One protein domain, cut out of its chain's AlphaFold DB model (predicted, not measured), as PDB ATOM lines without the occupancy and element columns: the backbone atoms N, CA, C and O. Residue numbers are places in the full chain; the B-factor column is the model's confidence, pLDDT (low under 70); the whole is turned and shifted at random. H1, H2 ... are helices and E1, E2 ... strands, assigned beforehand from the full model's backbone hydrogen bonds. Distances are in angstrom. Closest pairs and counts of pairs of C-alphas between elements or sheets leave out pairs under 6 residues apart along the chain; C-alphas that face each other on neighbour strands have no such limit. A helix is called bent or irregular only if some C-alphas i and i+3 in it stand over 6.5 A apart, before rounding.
ATOM      1  N   SER A   4     308.724 103.168 199.003       85.88
ATOM      2  CA  SER A   4     307.622 103.699 198.188       85.88
ATOM      3  C   SER A   4     307.921 103.751 196.689       85.88
ATOM      4  O   SER A   4     306.983 103.779 195.901       85.88
ATOM      5  N   THR A   5     309.190 103.721 196.281       93.06
ATOM      6  CA  THR A   5     309.581 103.773 194.863       93.06
ATOM      7  C   THR A   5     309.746 102.382 194.255       93.06
ATOM      8  O   THR A   5     309.811 102.247 193.039       93.06
ATOM      9  N   PHE A   6     309.768 101.334 195.086       92.12
ATOM     10  CA  PHE A   6     309.989  99.958 194.648       92.12
ATOM     11  C   PHE A   6     308.954  99.459 193.625       92.12
ATOM     12  O   PHE A   6     309.367  98.862 192.640       92.12
ATOM     13  N   PRO A   7     307.638  99.731 193.771       93.25
ATOM     14  CA  PRO A   7     306.658  99.316 192.763       93.25
ATOM     15  C   PRO A   7     306.853  99.988 191.398       93.25
ATOM     16  O   PRO A   7     306.386  99.456 190.395       93.25
ATOM     17  N   ALA A   8     307.513 101.151 191.370       95.31
ATOM     18  CA  ALA A   8     307.806 101.886 190.149       95.31
ATOM     19  C   ALA A   8     309.099 101.406 189.467       95.31
ATOM     20  O   ALA A   8     309.329 101.773 188.328       95.31
ATOM     21  N   LEU A   9     309.953 100.611 190.115       94.81
ATOM     22  CA  LEU A   9     311.216 100.141 189.539       94.81
ATOM     23  C   LEU A   9     311.014  98.831 188.760       94.81
ATOM     24  O   LEU A   9     310.634  97.810 189.329       94.81
ATOM     25  N   SER A  10     311.342  98.845 187.467       94.50
ATOM     26  CA  SER A  10     311.504  97.646 186.636       94.50
ATOM     27  C   SER A  10     312.906  97.061 186.814       94.50
ATOM     28  O   SER A  10     313.887  97.765 186.610       94.50
ATOM     29  N   TYR A  11     313.034  95.775 187.137       92.75
ATOM     30  CA  TYR A  11     314.341  95.096 187.147       92.75
ATOM     31  C   TYR A  11     314.754  94.542 185.777       92.75
ATOM     32  O   TYR A  11     315.903  94.137 185.615       92.75
ATOM     33  N   ASP A  12     313.850  94.558 184.794       95.94
ATOM     34  CA  ASP A  12     314.153  94.115 183.431       95.94
ATOM     35  C   ASP A  12     315.063  95.126 182.719       95.94
ATOM     36  O   ASP A  12     315.961  94.749 181.966       95.94
ATOM     37  N   ASP A  13     314.846  96.421 182.971       95.56
ATOM     38  CA  ASP A  13     315.553  97.512 182.295       95.56
ATOM     39  C   ASP A  13     315.898  98.716 183.189       95.56
ATOM     40  O   ASP A  13     316.417  99.714 182.684       95.56
ATOM     41  N   TYR A  14     315.644  98.635 184.500       91.81
ATOM     42  CA  TYR A  14     315.913  99.704 185.475       91.81
ATOM     43  C   TYR A  14     315.223 101.033 185.137       91.81
ATOM     44  O   TYR A  14     315.723 102.107 185.477       91.81
ATOM     45  N   LYS A  15     314.054 100.975 184.481       93.62
ATOM     46  CA  LYS A  15     313.195 102.137 184.210       93.62
ATOM     47  C   LYS A  15     311.980 102.196 185.130       93.62
ATOM     48  O   LYS A  15     311.689 101.258 185.872       93.62
ATOM     49  N   SER A  16     311.271 103.325 185.064       95.31
ATOM     50  CA  SER A  16     310.005 103.490 185.768       95.31
ATOM     51  C   SER A  16     308.864 102.735 185.076       95.31
ATOM     52  O   SER A  16     308.636 102.917 183.881       95.31
ATOM     53  N   THR A  17     308.118 101.930 185.830       95.50
ATOM     54  CA  THR A  17     306.816 101.359 185.443       95.50
ATOM     55  C   THR A  17     305.653 102.301 185.776       95.50
ATOM     56  O   THR A  17     304.524 102.085 185.335       95.50
ATOM     57  N   PHE A  18     305.910 103.355 186.556       95.88
ATOM     58  CA  PHE A  18     304.926 104.361 186.923       95.88
ATOM     59  C   PHE A  18     304.769 105.369 185.781       95.88
ATOM     60  O   PHE A  18     305.744 105.934 185.301       95.88
ATOM     61  N   THR A  19     303.535 105.606 185.335       95.31
ATOM     62  CA  THR A  19     303.239 106.509 184.206       95.31
ATOM     63  C   THR A  19     302.925 107.939 184.637       95.31
ATOM     64  O   THR A  19     302.902 108.842 183.802       95.31
ATOM     65  N   GLY A  20     302.661 108.156 185.928       94.69
ATOM     66  CA  GLY A  20     302.397 109.478 186.480       94.69
ATOM     67  C   GLY A  20     303.674 110.269 186.758       94.69
ATOM     68  O   GLY A  20     304.790 109.800 186.536       94.69
ATOM     69  N   LYS A  21     303.488 111.470 187.306       94.81
ATOM     70  CA  LYS A  21     304.552 112.344 187.803       94.81
ATOM     71  C   LYS A  21     304.254 112.717 189.250       94.81
ATOM     72  O   LYS A  21     303.161 113.196 189.537       94.81
ATOM     73  N   ILE A  22     305.215 112.505 190.145       94.62
ATOM     74  CA  ILE A  22     305.137 112.953 191.541       94.62
ATOM     75  C   ILE A  22     306.419 113.711 191.864       94.62
ATOM     76  O   ILE A  22     307.498 113.119 191.902       94.62
ATOM     77  N   ASP A  23     306.296 115.016 192.099       95.69
ATOM     78  CA  ASP A  23     307.382 115.811 192.666       95.69
ATOM     79  C   ASP A  23     307.455 115.554 194.183       95.69
ATOM     80  O   ASP A  23     306.431 115.467 194.866       95.69
ATOM     81  N   VAL A  24     308.667 115.404 194.713       96.06
ATOM     82  CA  VAL A  24     308.931 114.998 196.097       96.06
ATOM     83  C   VAL A  24     309.758 116.069 196.798       96.06
ATOM     84  O   VAL A  24     310.856 116.409 196.365       96.06
ATOM     85  N   GLY A  25     309.249 116.576 197.919       96.62
ATOM     86  CA  GLY A  25     310.013 117.400 198.853       96.62
ATOM     87  C   GLY A  25     310.439 116.589 200.067       96.62
ATOM     88  O   GLY A  25     309.622 115.885 200.661       96.62
ATOM     89  N   ILE A  26     311.701 116.712 200.459       97.00
ATOM     90  CA  ILE A  26     312.245 116.100 201.671       97.00
ATOM     91  C   ILE A  26     312.752 117.214 202.574       97.00
ATOM     92  O   ILE A  26     313.546 118.046 202.146       97.00
ATOM     93  N   ILE A  27     312.319 117.206 203.831       97.75
ATOM     94  CA  ILE A  27     312.834 118.108 204.860       97.75
ATOM     95  C   ILE A  27     313.643 117.270 205.843       97.75
ATOM     96  O   ILE A  27     313.111 116.360 206.479       97.75
ATOM     97  N   LEU A  28     314.932 117.573 205.952       97.38
ATOM     98  CA  LEU A  28     315.850 116.950 206.894       97.38
ATOM     99  C   LEU A  28     316.159 117.939 208.007       97.38
ATOM    100  O   LEU A  28     316.617 119.043 207.743       97.38
ATOM    101  N   THR A  29     315.951 117.532 209.252       96.44
ATOM    102  CA  THR A  29     316.328 118.318 210.430       96.44
ATOM    103  C   THR A  29     317.451 117.607 211.164       96.44
ATOM    104  O   THR A  29     317.345 116.405 211.418       96.44
ATOM    105  N   MET A  30     318.508 118.320 211.540       95.38
ATOM    106  CA  MET A  30     319.651 117.710 212.221       95.38
ATOM    107  C   MET A  30     320.346 118.659 213.192       95.38
ATOM    108  O   MET A  30     320.199 119.876 213.119       95.38
ATOM    109  N   ASN A  31     321.097 118.090 214.133       94.44
ATOM    110  CA  ASN A  31     321.946 118.847 215.054       94.44
ATOM    111  C   ASN A  31     323.289 119.255 214.443       94.44
ATOM    112  O   ASN A  31     323.895 120.187 214.963       94.44
ATOM    113  N   ALA A  32     323.752 118.542 213.418       94.56
ATOM    114  CA  ALA A  32     324.976 118.854 212.701       94.56
ATOM    115  C   ALA A  32     324.874 120.239 212.062       94.56
ATOM    116  O   ALA A  32     323.802 120.622 211.586       94.56
ATOM    117  N   ASP A  33     325.975 120.982 212.074       95.31
ATOM    118  CA  ASP A  33     326.053 122.255 211.371       95.31
ATOM    119  C   ASP A  33     326.080 122.062 209.846       95.31
ATOM    120  O   ASP A  33     326.163 120.944 209.326       95.31
ATOM    121  N   GLN A  34     325.977 123.181 209.131       95.69
ATOM    122  CA  GLN A  34     325.905 123.193 207.675       95.69
ATOM    123  C   GLN A  34     327.151 122.582 207.016       95.69
ATOM    124  O   GLN A  34     327.013 121.826 206.058       95.69
ATOM    125  N   ASN A  35     328.347 122.847 207.548       97.19
ATOM    126  CA  ASN A  35     329.593 122.336 206.974       97.19
ATOM    127  C   ASN A  35     329.656 120.815 207.109       97.19
ATOM    128  O   ASN A  35     329.938 120.111 206.144       97.19
ATOM    129  N   TYR A  36     329.316 120.298 208.293       96.56
ATOM    130  CA  TYR A  36     329.268 118.861 208.529       96.56
ATOM    131  C   TYR A  36     328.227 118.181 207.628       96.56
ATOM    132  O   TYR A  36     328.480 117.103 207.083       96.56
ATOM    133  N   TYR A  37     327.057 118.804 207.441       97.31
ATOM    134  CA  TYR A  37     326.059 118.310 206.495       97.31
ATOM    135  C   TYR A  37     326.624 118.247 205.073       97.31
ATOM    136  O   TYR A  37     326.552 117.186 204.452       97.31
ATOM    137  N   ASP A  38     327.205 119.335 204.573       97.38
ATOM    138  CA  ASP A  38     327.696 119.415 203.197       97.38
ATOM    139  C   ASP A  38     328.839 118.422 202.927       97.38
ATOM    140  O   ASP A  38     328.853 117.778 201.877       97.38
ATOM    141  N   GLU A  39     329.746 118.228 203.887       97.31
ATOM    142  CA  GLU A  39     330.895 117.327 203.744       97.31
ATOM    143  C   GLU A  39     330.547 115.844 203.933       97.31
ATOM    144  O   GLU A  39     331.165 114.972 203.315       97.31
ATOM    145  N   HIS A  40     329.586 115.519 204.804       95.81
ATOM    146  CA  HIS A  40     329.389 114.134 205.246       95.81
ATOM    147  C   HIS A  40     328.005 113.563 204.974       95.81
ATOM    148  O   HIS A  40     327.879 112.342 204.809       95.81
ATOM    149  N   TYR A  41     326.959 114.384 204.963       96.81
ATOM    150  CA  TYR A  41     325.585 113.897 204.857       96.81
ATOM    151  C   TYR A  41     324.986 114.149 203.490       96.81
ATOM    152  O   TYR A  41     324.360 113.238 202.958       96.81
ATOM    153  N   LYS A  42     325.210 115.315 202.889       96.62
ATOM    154  CA  LYS A  42     324.586 115.706 201.628       96.62
ATOM    155  C   LYS A  42     324.758 114.657 200.520       96.62
ATOM    156  O   LYS A  42     323.724 114.200 200.033       96.62
ATOM    157  N   PRO A  43     325.970 114.140 200.211       95.94
ATOM    158  CA  PRO A  43     326.116 113.112 199.175       95.94
ATOM    159  C   PRO A  43     325.357 111.819 199.510       95.94
ATOM    160  O   PRO A  43     324.746 111.199 198.643       95.94
ATOM    161  N   ARG A  44     325.346 111.427 200.791       95.25
ATOM    162  CA  ARG A  44     324.647 110.221 201.265       95.25
ATOM    163  C   ARG A  44     323.131 110.383 201.235       95.25
ATOM    164  O   ARG A  44     322.427 109.414 200.977       95.25
ATOM    165  N   MET A  45     322.621 111.576 201.531       95.38
ATOM    166  CA  MET A  45     321.190 111.872 201.472       95.38
ATOM    167  C   MET A  45     320.720 111.908 200.019       95.38
ATOM    168  O   MET A  45     319.697 111.306 199.702       95.38
ATOM    169  N   GLU A  46     321.491 112.533 199.130       94.94
ATOM    170  CA  GLU A  46     321.230 112.517 197.689       94.94
ATOM    171  C   GLU A  46     321.186 111.079 197.150       94.94
ATOM    172  O   GLU A  46     320.228 110.715 196.473       94.94
ATOM    173  N   GLU A  47     322.138 110.219 197.530       94.75
ATOM    174  CA  GLU A  47     322.122 108.791 197.185       94.75
ATOM    175  C   GLU A  47     320.918 108.051 197.795       94.75
ATOM    176  O   GLU A  47     320.232 107.282 197.119       94.75
ATOM    177  N   TYR A  48     320.621 108.288 199.075       94.69
ATOM    178  CA  TYR A  48     319.529 107.614 199.776       94.69
ATOM    179  C   TYR A  48     318.160 107.911 199.149       94.69
ATOM    180  O   TYR A  48     317.315 107.013 199.056       94.69
ATOM    181  N   PHE A  49     317.953 109.158 198.718       96.19
ATOM    182  CA  PHE A  49     316.709 109.648 198.128       96.19
ATOM    183  C   PHE A  49     316.677 109.595 196.598       96.19
ATOM    184  O   PHE A  49     315.602 109.757 196.021       96.19
ATOM    185  N   TRP A  50     317.797 109.270 195.944       94.25
ATOM    186  CA  TRP A  50     317.879 109.049 194.498       94.25
ATOM    187  C   TRP A  50     316.742 108.180 193.927       94.25
ATOM    188  O   TRP A  50     316.204 108.561 192.886       94.25
ATOM    189  N   PRO A  51     316.275 107.090 194.586       95.06
ATOM    190  CA  PRO A  51     315.194 106.260 194.051       95.06
ATOM    191  C   PRO A  51     313.882 107.003 193.750       95.06
ATOM    192  O   PRO A  51     313.049 106.475 193.018       95.06
ATOM    193  N   PHE A  52     313.664 108.215 194.272       96.06
ATOM    194  CA  PHE A  52     312.495 109.020 193.907       96.06
ATOM    195  C   PHE A  52     312.464 109.434 192.432       96.06
ATOM    196  O   PHE A  52     311.387 109.752 191.927       96.06
ATOM    197  N   HIS A  53     313.580 109.334 191.701       93.88
ATOM    198  CA  HIS A  53     313.584 109.555 190.254       93.88
ATOM    199  C   HIS A  53     312.628 108.602 189.506       93.88
ATOM    200  O   HIS A  53     312.117 108.961 188.445       93.88
ATOM    201  N   PHE A  54     312.336 107.410 190.053       95.75
ATOM    202  CA  PHE A  54     311.363 106.475 189.473       95.75
ATOM    203  C   PHE A  54     309.927 107.018 189.486       95.75
ATOM    204  O   PHE A  54     309.055 106.443 188.847       95.75
ATOM    205  N   LEU A  55     309.655 108.130 190.170       95.31
ATOM    206  CA  LEU A  55     308.341 108.772 190.174       95.31
ATOM    207  C   LEU A  55     308.179 109.846 189.084       95.31
ATOM    208  O   LEU A  55     307.194 110.585 189.096       95.31
ATOM    209  N   ASN A  56     309.143 109.950 188.159       95.12
ATOM    210  CA  ASN A  56     309.168 110.874 187.014       95.12
ATOM    211  C   ASN A  56     309.037 112.368 187.368       95.12
ATOM    212  O   ASN A  56     308.799 113.200 186.488       95.12
ATOM    213  N   GLY A  57     309.167 112.722 188.646       93.88
ATOM    214  CA  GLY A  57     309.139 114.095 189.134       93.88
ATOM    215  C   GLY A  57     310.499 114.584 189.616       93.88
ATOM    216  O   GLY A  57     311.519 113.899 189.530       93.88
ATOM    217  N   LYS A  58     310.504 115.816 190.120       94.25
ATOM    218  CA  LYS A  58     311.660 116.448 190.753       94.25
ATOM    219  C   LYS A  58     311.732 116.050 192.217       94.25
ATOM    220  O   LYS A  58     310.710 115.963 192.886       94.25
ATOM    221  N   THR A  59     312.946 115.854 192.716       95.50
ATOM    222  CA  THR A  59     313.201 115.676 194.148       95.50
ATOM    223  C   THR A  59     313.965 116.890 194.663       95.50
ATOM    224  O   THR A  59     315.041 117.196 194.153       95.50
ATOM    225  N   GLU A  60     313.408 117.590 195.647       96.38
ATOM    226  CA  GLU A  60     314.047 118.716 196.337       96.38
ATOM    227  C   GLU A  60     314.331 118.320 197.793       96.38
ATOM    228  O   GLU A  60     313.433 117.866 198.505       96.38
ATOM    229  N   ILE A  61     315.575 118.502 198.248       96.94
ATOM    230  CA  ILE A  61     315.985 118.260 199.638       96.94
ATOM    231  C   ILE A  61     316.251 119.610 200.307       96.94
ATOM    232  O   ILE A  61     317.125 120.361 199.875       96.94
ATOM    233  N   LEU A  62     315.517 119.898 201.378       97.88
ATOM    234  CA  LEU A  62     315.748 121.023 202.276       97.88
ATOM    235  C   LEU A  62     316.383 120.503 203.570       97.88
ATOM    236  O   LEU A  62     315.774 119.706 204.281       97.88
ATOM    237  N   ALA A  63     317.590 120.968 203.888       97.88
ATOM    238  CA  ALA A  63     318.271 120.647 205.138       97.88
ATOM    239  C   ALA A  63     318.184 121.831 206.113       97.88
ATOM    240  O   ALA A  63     318.624 122.931 205.794       97.88
ATOM    241  N   SER A  64     317.618 121.590 207.294       98.00
ATOM    242  CA  SER A  64     317.650 122.481 208.454       98.00
ATOM    243  C   SER A  64     318.712 121.960 209.423       98.00
ATOM    244  O   SER A  64     318.560 120.904 210.055       98.00
ATOM    245  N   CYS A  65     319.826 122.683 209.468       97.88
ATOM    246  CA  CYS A  65     321.036 122.326 210.202       97.88
ATOM    247  C   CYS A  65     321.133 123.088 211.531       97.88
ATOM    248  O   CYS A  65     320.466 124.098 211.754       97.88
ATOM    249  N   ASP A  66     321.993 122.591 212.417       96.75
ATOM    250  CA  ASP A  66     322.286 123.152 213.738       96.75
ATOM    251  C   ASP A  66     321.038 123.345 214.629       96.75
ATOM    252  O   ASP A  66     320.977 124.209 215.500       96.75
ATOM    253  N   THR A  67     320.030 122.484 214.463       96.56
ATOM    254  CA  THR A  67     318.743 122.613 215.165       96.56
ATOM    255  C   THR A  67     318.867 122.523 216.691       96.56
ATOM    256  O   THR A  67     319.719 121.810 217.244       96.56
ATOM    257  N   LEU A  68     317.965 123.234 217.375       96.19
ATOM    258  CA  LEU A  68     317.734 123.133 218.815       96.19
ATOM    259  C   LEU A  68     316.899 121.873 219.102       96.19
ATOM    260  O   LEU A  68     315.703 121.848 218.827       96.19
ATOM    261  N   GLN A  69     317.526 120.821 219.635       92.44
ATOM    262  CA  GLN A  69     316.871 119.513 219.808       92.44
ATOM    263  C   GLN A  69     315.985 119.427 221.054       92.44
ATOM    264  O   GLN A  69     314.997 118.695 221.064       92.44
ATOM    265  N   VAL A  70     316.351 120.150 222.111       93.94
ATOM    266  CA  VAL A  70     315.619 120.191 223.380       93.94
ATOM    267  C   VAL A  70     315.583 121.627 223.908       93.94
ATOM    268  O   VAL A  70     316.515 122.392 223.662       93.94
ATOM    269  N   PRO A  71     314.529 122.026 224.639       91.12
ATOM    270  CA  PRO A  71     314.398 123.399 225.136       91.12
ATOM    271  C   PRO A  71     315.373 123.740 226.278       91.12
ATOM    272  O   PRO A  71     315.671 124.913 226.510       91.12
ATOM    273  N   ASP A  72     315.848 122.720 226.994       93.06
ATOM    274  CA  ASP A  72     316.737 122.831 228.150       93.06
ATOM    275  C   ASP A  72     317.740 121.673 228.125       93.06
ATOM    276  O   ASP A  72     317.373 120.515 228.355       93.06
ATOM    277  N   TYR A  73     318.999 121.985 227.817       93.44
ATOM    278  CA  TYR A  73     320.058 120.984 227.675       93.44
ATOM    279  C   TYR A  73     320.574 120.491 229.030       93.44
ATOM    280  O   TYR A  73     321.117 119.387 229.092       93.44
ATOM    281  N   SER A  74     320.357 121.228 230.127       93.25
ATOM    282  CA  SER A  74     320.800 120.825 231.474       93.25
ATOM    283  C   SER A  74     320.163 119.510 231.942       93.25
ATOM    284  O   SER A  74     320.723 118.777 232.762       93.25
ATOM    285  N   ARG A  75     319.007 119.168 231.361       95.94
ATOM    286  CA  ARG A  75     318.250 117.942 231.627       95.94
ATOM    287  C   ARG A  75     318.788 116.713 230.889       95.94
ATOM    288  O   ARG A  75     318.318 115.607 231.152       95.94
ATOM    289  N   TYR A  76     319.759 116.878 229.986       95.00
ATOM    290  CA  TYR A  76     320.239 115.822 229.093       95.00
ATOM    291  C   TYR A  76     321.771 115.724 229.075       95.00
ATOM    292  O   TYR A  76     322.503 116.663 229.381       95.00
ATOM    293  N   ARG A  77     322.297 114.555 228.693       94.38
ATOM    294  CA  ARG A  77     323.743 114.329 228.515       94.38
ATOM    295  C   ARG A  77     324.162 114.685 227.090       94.38
ATOM    296  O   ARG A  77     324.485 113.816 226.292       94.38
ATOM    297  N   MET A  78     324.113 115.977 226.781       92.62
ATOM    298  CA  MET A  78     324.332 116.523 225.433       92.62
ATOM    299  C   MET A  78     325.427 117.599 225.405       92.62
ATOM    300  O   MET A  78     325.359 118.543 224.626       92.62
ATOM    301  N   ALA A  79     326.451 117.448 226.252       90.19
ATOM    302  CA  ALA A  79     327.517 118.436 226.448       90.19
ATOM    303  C   ALA A  79     328.400 118.690 225.208       90.19
ATOM    304  O   ALA A  79     329.177 119.636 225.202       90.19
ATOM    305  N   SER A  80     328.275 117.878 224.152       90.12
ATOM    306  CA  SER A  80     328.889 118.158 222.846       90.12
ATOM    307  C   SER A  80     328.346 119.430 222.186       90.12
ATOM    308  O   SER A  80     328.968 119.934 221.257       90.12
ATOM    309  N   TRP A  81     327.201 119.945 222.646       90.75
ATOM    310  CA  TRP A  81     326.543 121.123 222.090       90.75
ATOM    311  C   TRP A  81     326.497 122.263 223.105       90.75
ATOM    312  O   TRP A  81     326.195 122.058 224.279       90.75
ATOM    313  N   ASP A  82     326.743 123.478 222.624       93.44
ATOM    314  CA  ASP A  82     326.583 124.706 223.399       93.44
ATOM    315  C   ASP A  82     325.128 125.180 223.306       93.44
ATOM    316  O   ASP A  82     324.670 125.638 222.256       93.44
ATOM    317  N   GLU A  83     324.395 125.063 224.413       94.25
ATOM    318  CA  GLU A  83     322.987 125.453 224.499       94.25
ATOM    319  C   GLU A  83     322.751 126.920 224.118       94.25
ATOM    320  O   GLU A  83     321.768 127.229 223.443       94.25
ATOM    321  N   THR A  84     323.648 127.823 224.521       95.62
ATOM    322  CA  THR A  84     323.489 129.258 224.256       95.62
ATOM    323  C   THR A  84     323.597 129.524 222.762       95.62
ATOM    324  O   THR A  84     322.753 130.220 222.195       95.62
ATOM    325  N   LYS A  85     324.582 128.906 222.100       95.69
ATOM    326  CA  LYS A  85     324.742 129.007 220.642       95.69
ATOM    327  C   LYS A  85     323.564 128.387 219.897       95.69
ATOM    328  O   LYS A  85     323.031 129.022 218.995       95.69
ATOM    329  N   LYS A  86     323.099 127.207 220.318       95.94
ATOM    330  CA  LYS A  86     321.931 126.539 219.718       95.94
ATOM    331  C   LYS A  86     320.665 127.389 219.809       95.94
ATOM    332  O   LYS A  86     319.908 127.473 218.846       95.94
ATOM    333  N   LYS A  87     320.430 128.035 220.956       96.56
ATOM    334  CA  LYS A  87     319.290 128.946 221.147       96.56
ATOM    335  C   LYS A  87     319.401 130.193 220.272       96.56
ATOM    336  O   LYS A  87     318.401 130.586 219.676       96.56
ATOM    337  N   ALA A  88     320.594 130.781 220.164       97.06
ATOM    338  CA  ALA A  88     320.836 131.931 219.293       97.06
ATOM    339  C   ALA A  88     320.617 131.578 217.812       97.06
ATOM    340  O   ALA A  88     319.827 132.236 217.138       97.06
ATOM    341  N   HIS A  89     321.218 130.481 217.336       97.19
ATOM    342  CA  HIS A  89     321.017 129.985 215.971       97.19
ATOM    343  C   HIS A  89     319.543 129.695 215.687       97.19
ATOM    344  O   HIS A  89     319.015 130.129 214.668       97.19
ATOM    345  N   HIS A  90     318.837 129.034 216.609       97.12
ATOM    346  CA  HIS A  90     317.402 128.794 216.465       97.12
ATOM    347  C   HIS A  90     316.612 130.098 216.300       97.12
ATOM    348  O   HIS A  90     315.785 130.189 215.399       97.12
ATOM    349  N   ALA A  91     316.869 131.117 217.123       98.00
ATOM    350  CA  ALA A  91     316.153 132.389 217.036       98.00
ATOM    351  C   ALA A  91     316.343 133.095 215.678       98.00
ATOM    352  O   ALA A  91     315.416 133.742 215.190       98.00
ATOM    353  N   GLU A  92     317.515 132.954 215.056       97.94
ATOM    354  CA  GLU A  92     317.854 133.629 213.798       97.94
ATOM    355  C   GLU A  92     317.534 132.809 212.540       97.94
ATOM    356  O   GLU A  92     317.100 133.367 211.526       97.94
ATOM    357  N   GLN A  93     317.779 131.498 212.574       98.06
ATOM    358  CA  GLN A  93     317.707 130.619 211.408       98.06
ATOM    359  C   GLN A  93     316.369 129.890 211.301       98.06
ATOM    360  O   GLN A  93     315.849 129.745 210.196       98.06
ATOM    361  N   PHE A  94     315.756 129.485 212.418       97.00
ATOM    362  CA  PHE A  94     314.531 128.682 212.376       97.00
ATOM    363  C   PHE A  94     313.368 129.368 211.635       97.00
ATOM    364  O   PHE A  94     312.725 128.703 210.821       97.00
ATOM    365  N   PRO A  95     313.112 130.686 211.790       98.44
ATOM    366  CA  PRO A  95     312.090 131.363 210.988       98.44
ATOM    367  C   PRO A  95     312.366 131.312 209.477       98.44
ATOM    368  O   PRO A  95     311.431 131.224 208.682       98.44
ATOM    369  N   LYS A  96     313.642 131.332 209.068       98.56
ATOM    370  CA  LYS A  96     314.047 131.233 207.658       98.56
ATOM    371  C   LYS A  96     313.850 129.815 207.131       98.56
ATOM    372  O   LYS A  96     313.334 129.649 206.032       98.56
ATOM    373  N   ASP A  97     314.193 128.807 207.931       98.12
ATOM    374  CA  ASP A  97     313.977 127.397 207.588       98.12
ATOM    375  C   ASP A  97     312.481 127.083 207.437       98.12
ATOM    376  O   ASP A  97     312.084 126.395 206.496       98.12
ATOM    377  N   LEU A  98     311.632 127.645 208.309       98.31
ATOM    378  CA  LEU A  98     310.174 127.554 208.190       98.31
ATOM    379  C   LEU A  98     309.667 128.192 206.893       98.31
ATOM    380  O   LEU A  98     308.839 127.595 206.204       98.31
ATOM    381  N   GLN A  99     310.176 129.375 206.535       98.69
ATOM    382  CA  GLN A  99     309.812 130.031 205.279       98.69
ATOM    383  C   GLN A  99     310.261 129.204 204.066       98.69
ATOM    384  O   GLN A  99     309.475 128.995 203.144       98.69
ATOM    385  N   ALA A 100     311.479 128.659 204.084       98.44
ATOM    386  CA  ALA A 100     311.984 127.799 203.016       98.44
ATOM    387  C   ALA A 100     311.153 126.513 202.863       98.44
ATOM    388  O   ALA A 100     310.855 126.101 201.739       98.44
ATOM    389  N   ALA A 101     310.731 125.904 203.977       98.31
ATOM    390  CA  ALA A 101     309.845 124.741 203.984       98.31
ATOM    391  C   ALA A 101     308.451 125.078 203.433       98.31
ATOM    392  O   ALA A 101     307.895 124.318 202.638       98.31
ATOM    393  N   PHE A 102     307.904 126.236 203.809       98.19
ATOM    394  CA  PHE A 102     306.644 126.732 203.264       98.19
ATOM    395  C   PHE A 102     306.736 126.961 201.750       98.19
ATOM    396  O   PHE A 102     305.879 126.497 200.997       98.19
ATOM    397  N   ASP A 103     307.802 127.614 201.285       98.19
ATOM    398  CA  ASP A 103     308.012 127.894 199.866       98.19
ATOM    399  C   ASP A 103     308.228 126.615 199.050       98.19
ATOM    400  O   ASP A 103     307.751 126.527 197.916       98.19
ATOM    401  N   LEU A 104     308.900 125.607 199.620       97.94
ATOM    402  CA  LEU A 104     308.986 124.266 199.039       97.94
ATOM    403  C   LEU A 104     307.588 123.660 198.861       97.94
ATOM    404  O   LEU A 104     307.235 123.250 197.757       97.94
ATOM    405  N   GLY A 105     306.765 123.672 199.913       97.12
ATOM    406  CA  GLY A 105     305.382 123.194 199.842       97.12
ATOM    407  C   GLY A 105     304.557 123.929 198.781       97.12
ATOM    408  O   GLY A 105     303.851 123.296 197.995       97.12
TER     409      GLY A 105
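AT A GLANCE: This is residues 4 to 105 of the 112 residues of an uncharacterized protein of Megasphaera elsdenii DSM 20460 (UniProt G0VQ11). Two long parallel strands, E1 and E2, form a narrow ribbon between two helical parts, with H2 along one side of it and H3b, the second arm of the bent helix H3, on the other. The short H1 and the loop of residues 9 to 21 lie at one end, and the loop of residues 65 to 82 and the arm H3a lie at the opposite end. The printed part has 102 residues, with three named helices and two named strands in the order H1, E1, H2, E2, H3, and its class is mixed, helices and strands. The whole is loose, with a radius of gyration of the C-alphas of 17.7 A, and its outline is a rod spanning 55 by 27 by 23 A.

HOW THE PARTS SIT: E1, residues 22 to 29, and E2, residues 56 to 64, are parallel neighbours at 14 degrees. N 24 and O 58 are 2.8 A apart and N 60 and O 24 are 2.9 A apart, both within hydrogen-bond range. H2, residues 34 to 55, stands between them in the chain and completes a strand-helix-strand unit, two parallel neighbour strands with a helix between, whose crossover is right-handed. The closest C-alphas of H2 and E2 are those of Phe 52 and Thr 59, at 6.7 A. H3, residues 83 to 105, was assigned as one helix by its hydrogen bonds but is bent: C-alphas 92 and 95 are 6.8 A apart, and its arms H3a, residues 83 to 92, and H3b, residues 95 to 105, stand at a steep tilt of 54 degrees. The closest C-alphas of H3b and E2 are those of Asp 97 and Ser 64, at 6.2 A. H2 and H3b are apart. H1, residues 4 to 8, touches H2 at residues 51 to 55 alone, and the closest C-alphas are those of Ala 8 and Phe 54, at 5.8 A. Every O i to N i+4 pair is within hydrogen-bond range in H3a and H3b, but 10 of 18 in H2 and 0 of 1 in H1, where 1 of 2 O i to N i+3 pairs is.

IN THESE COORDINATES: E1 begins at C-alpha 22, (305.137, 112.953, 191.541), and is 22.6 A long; E2 is 25.8 A long. H2 measures 28.7 A, with a kink of 59 degrees near residue 42. H2 is irregular, with C-alphas 48 and 51 at 7.3 A, and so is H1, 8.2 A long, with C-alphas 4 and 7 at 7.0 A. H3a is 14.4 A long, and H3b, 15.4 A long, ends at C-alpha 105, (305.382, 123.194, 199.842).

THE WHOLE: The two C-alphas farthest apart, those of Asp 12 and Ser 74, are 55.4 A apart. The links H1 to E1, 13 residues, and E2 to H3, 18 residues, are long; the links E1 to H2 and H2 to E2 are tight. The printed part has no cut. The mean pLDDT of the printed part is 95.5, and no printed residue is under 70.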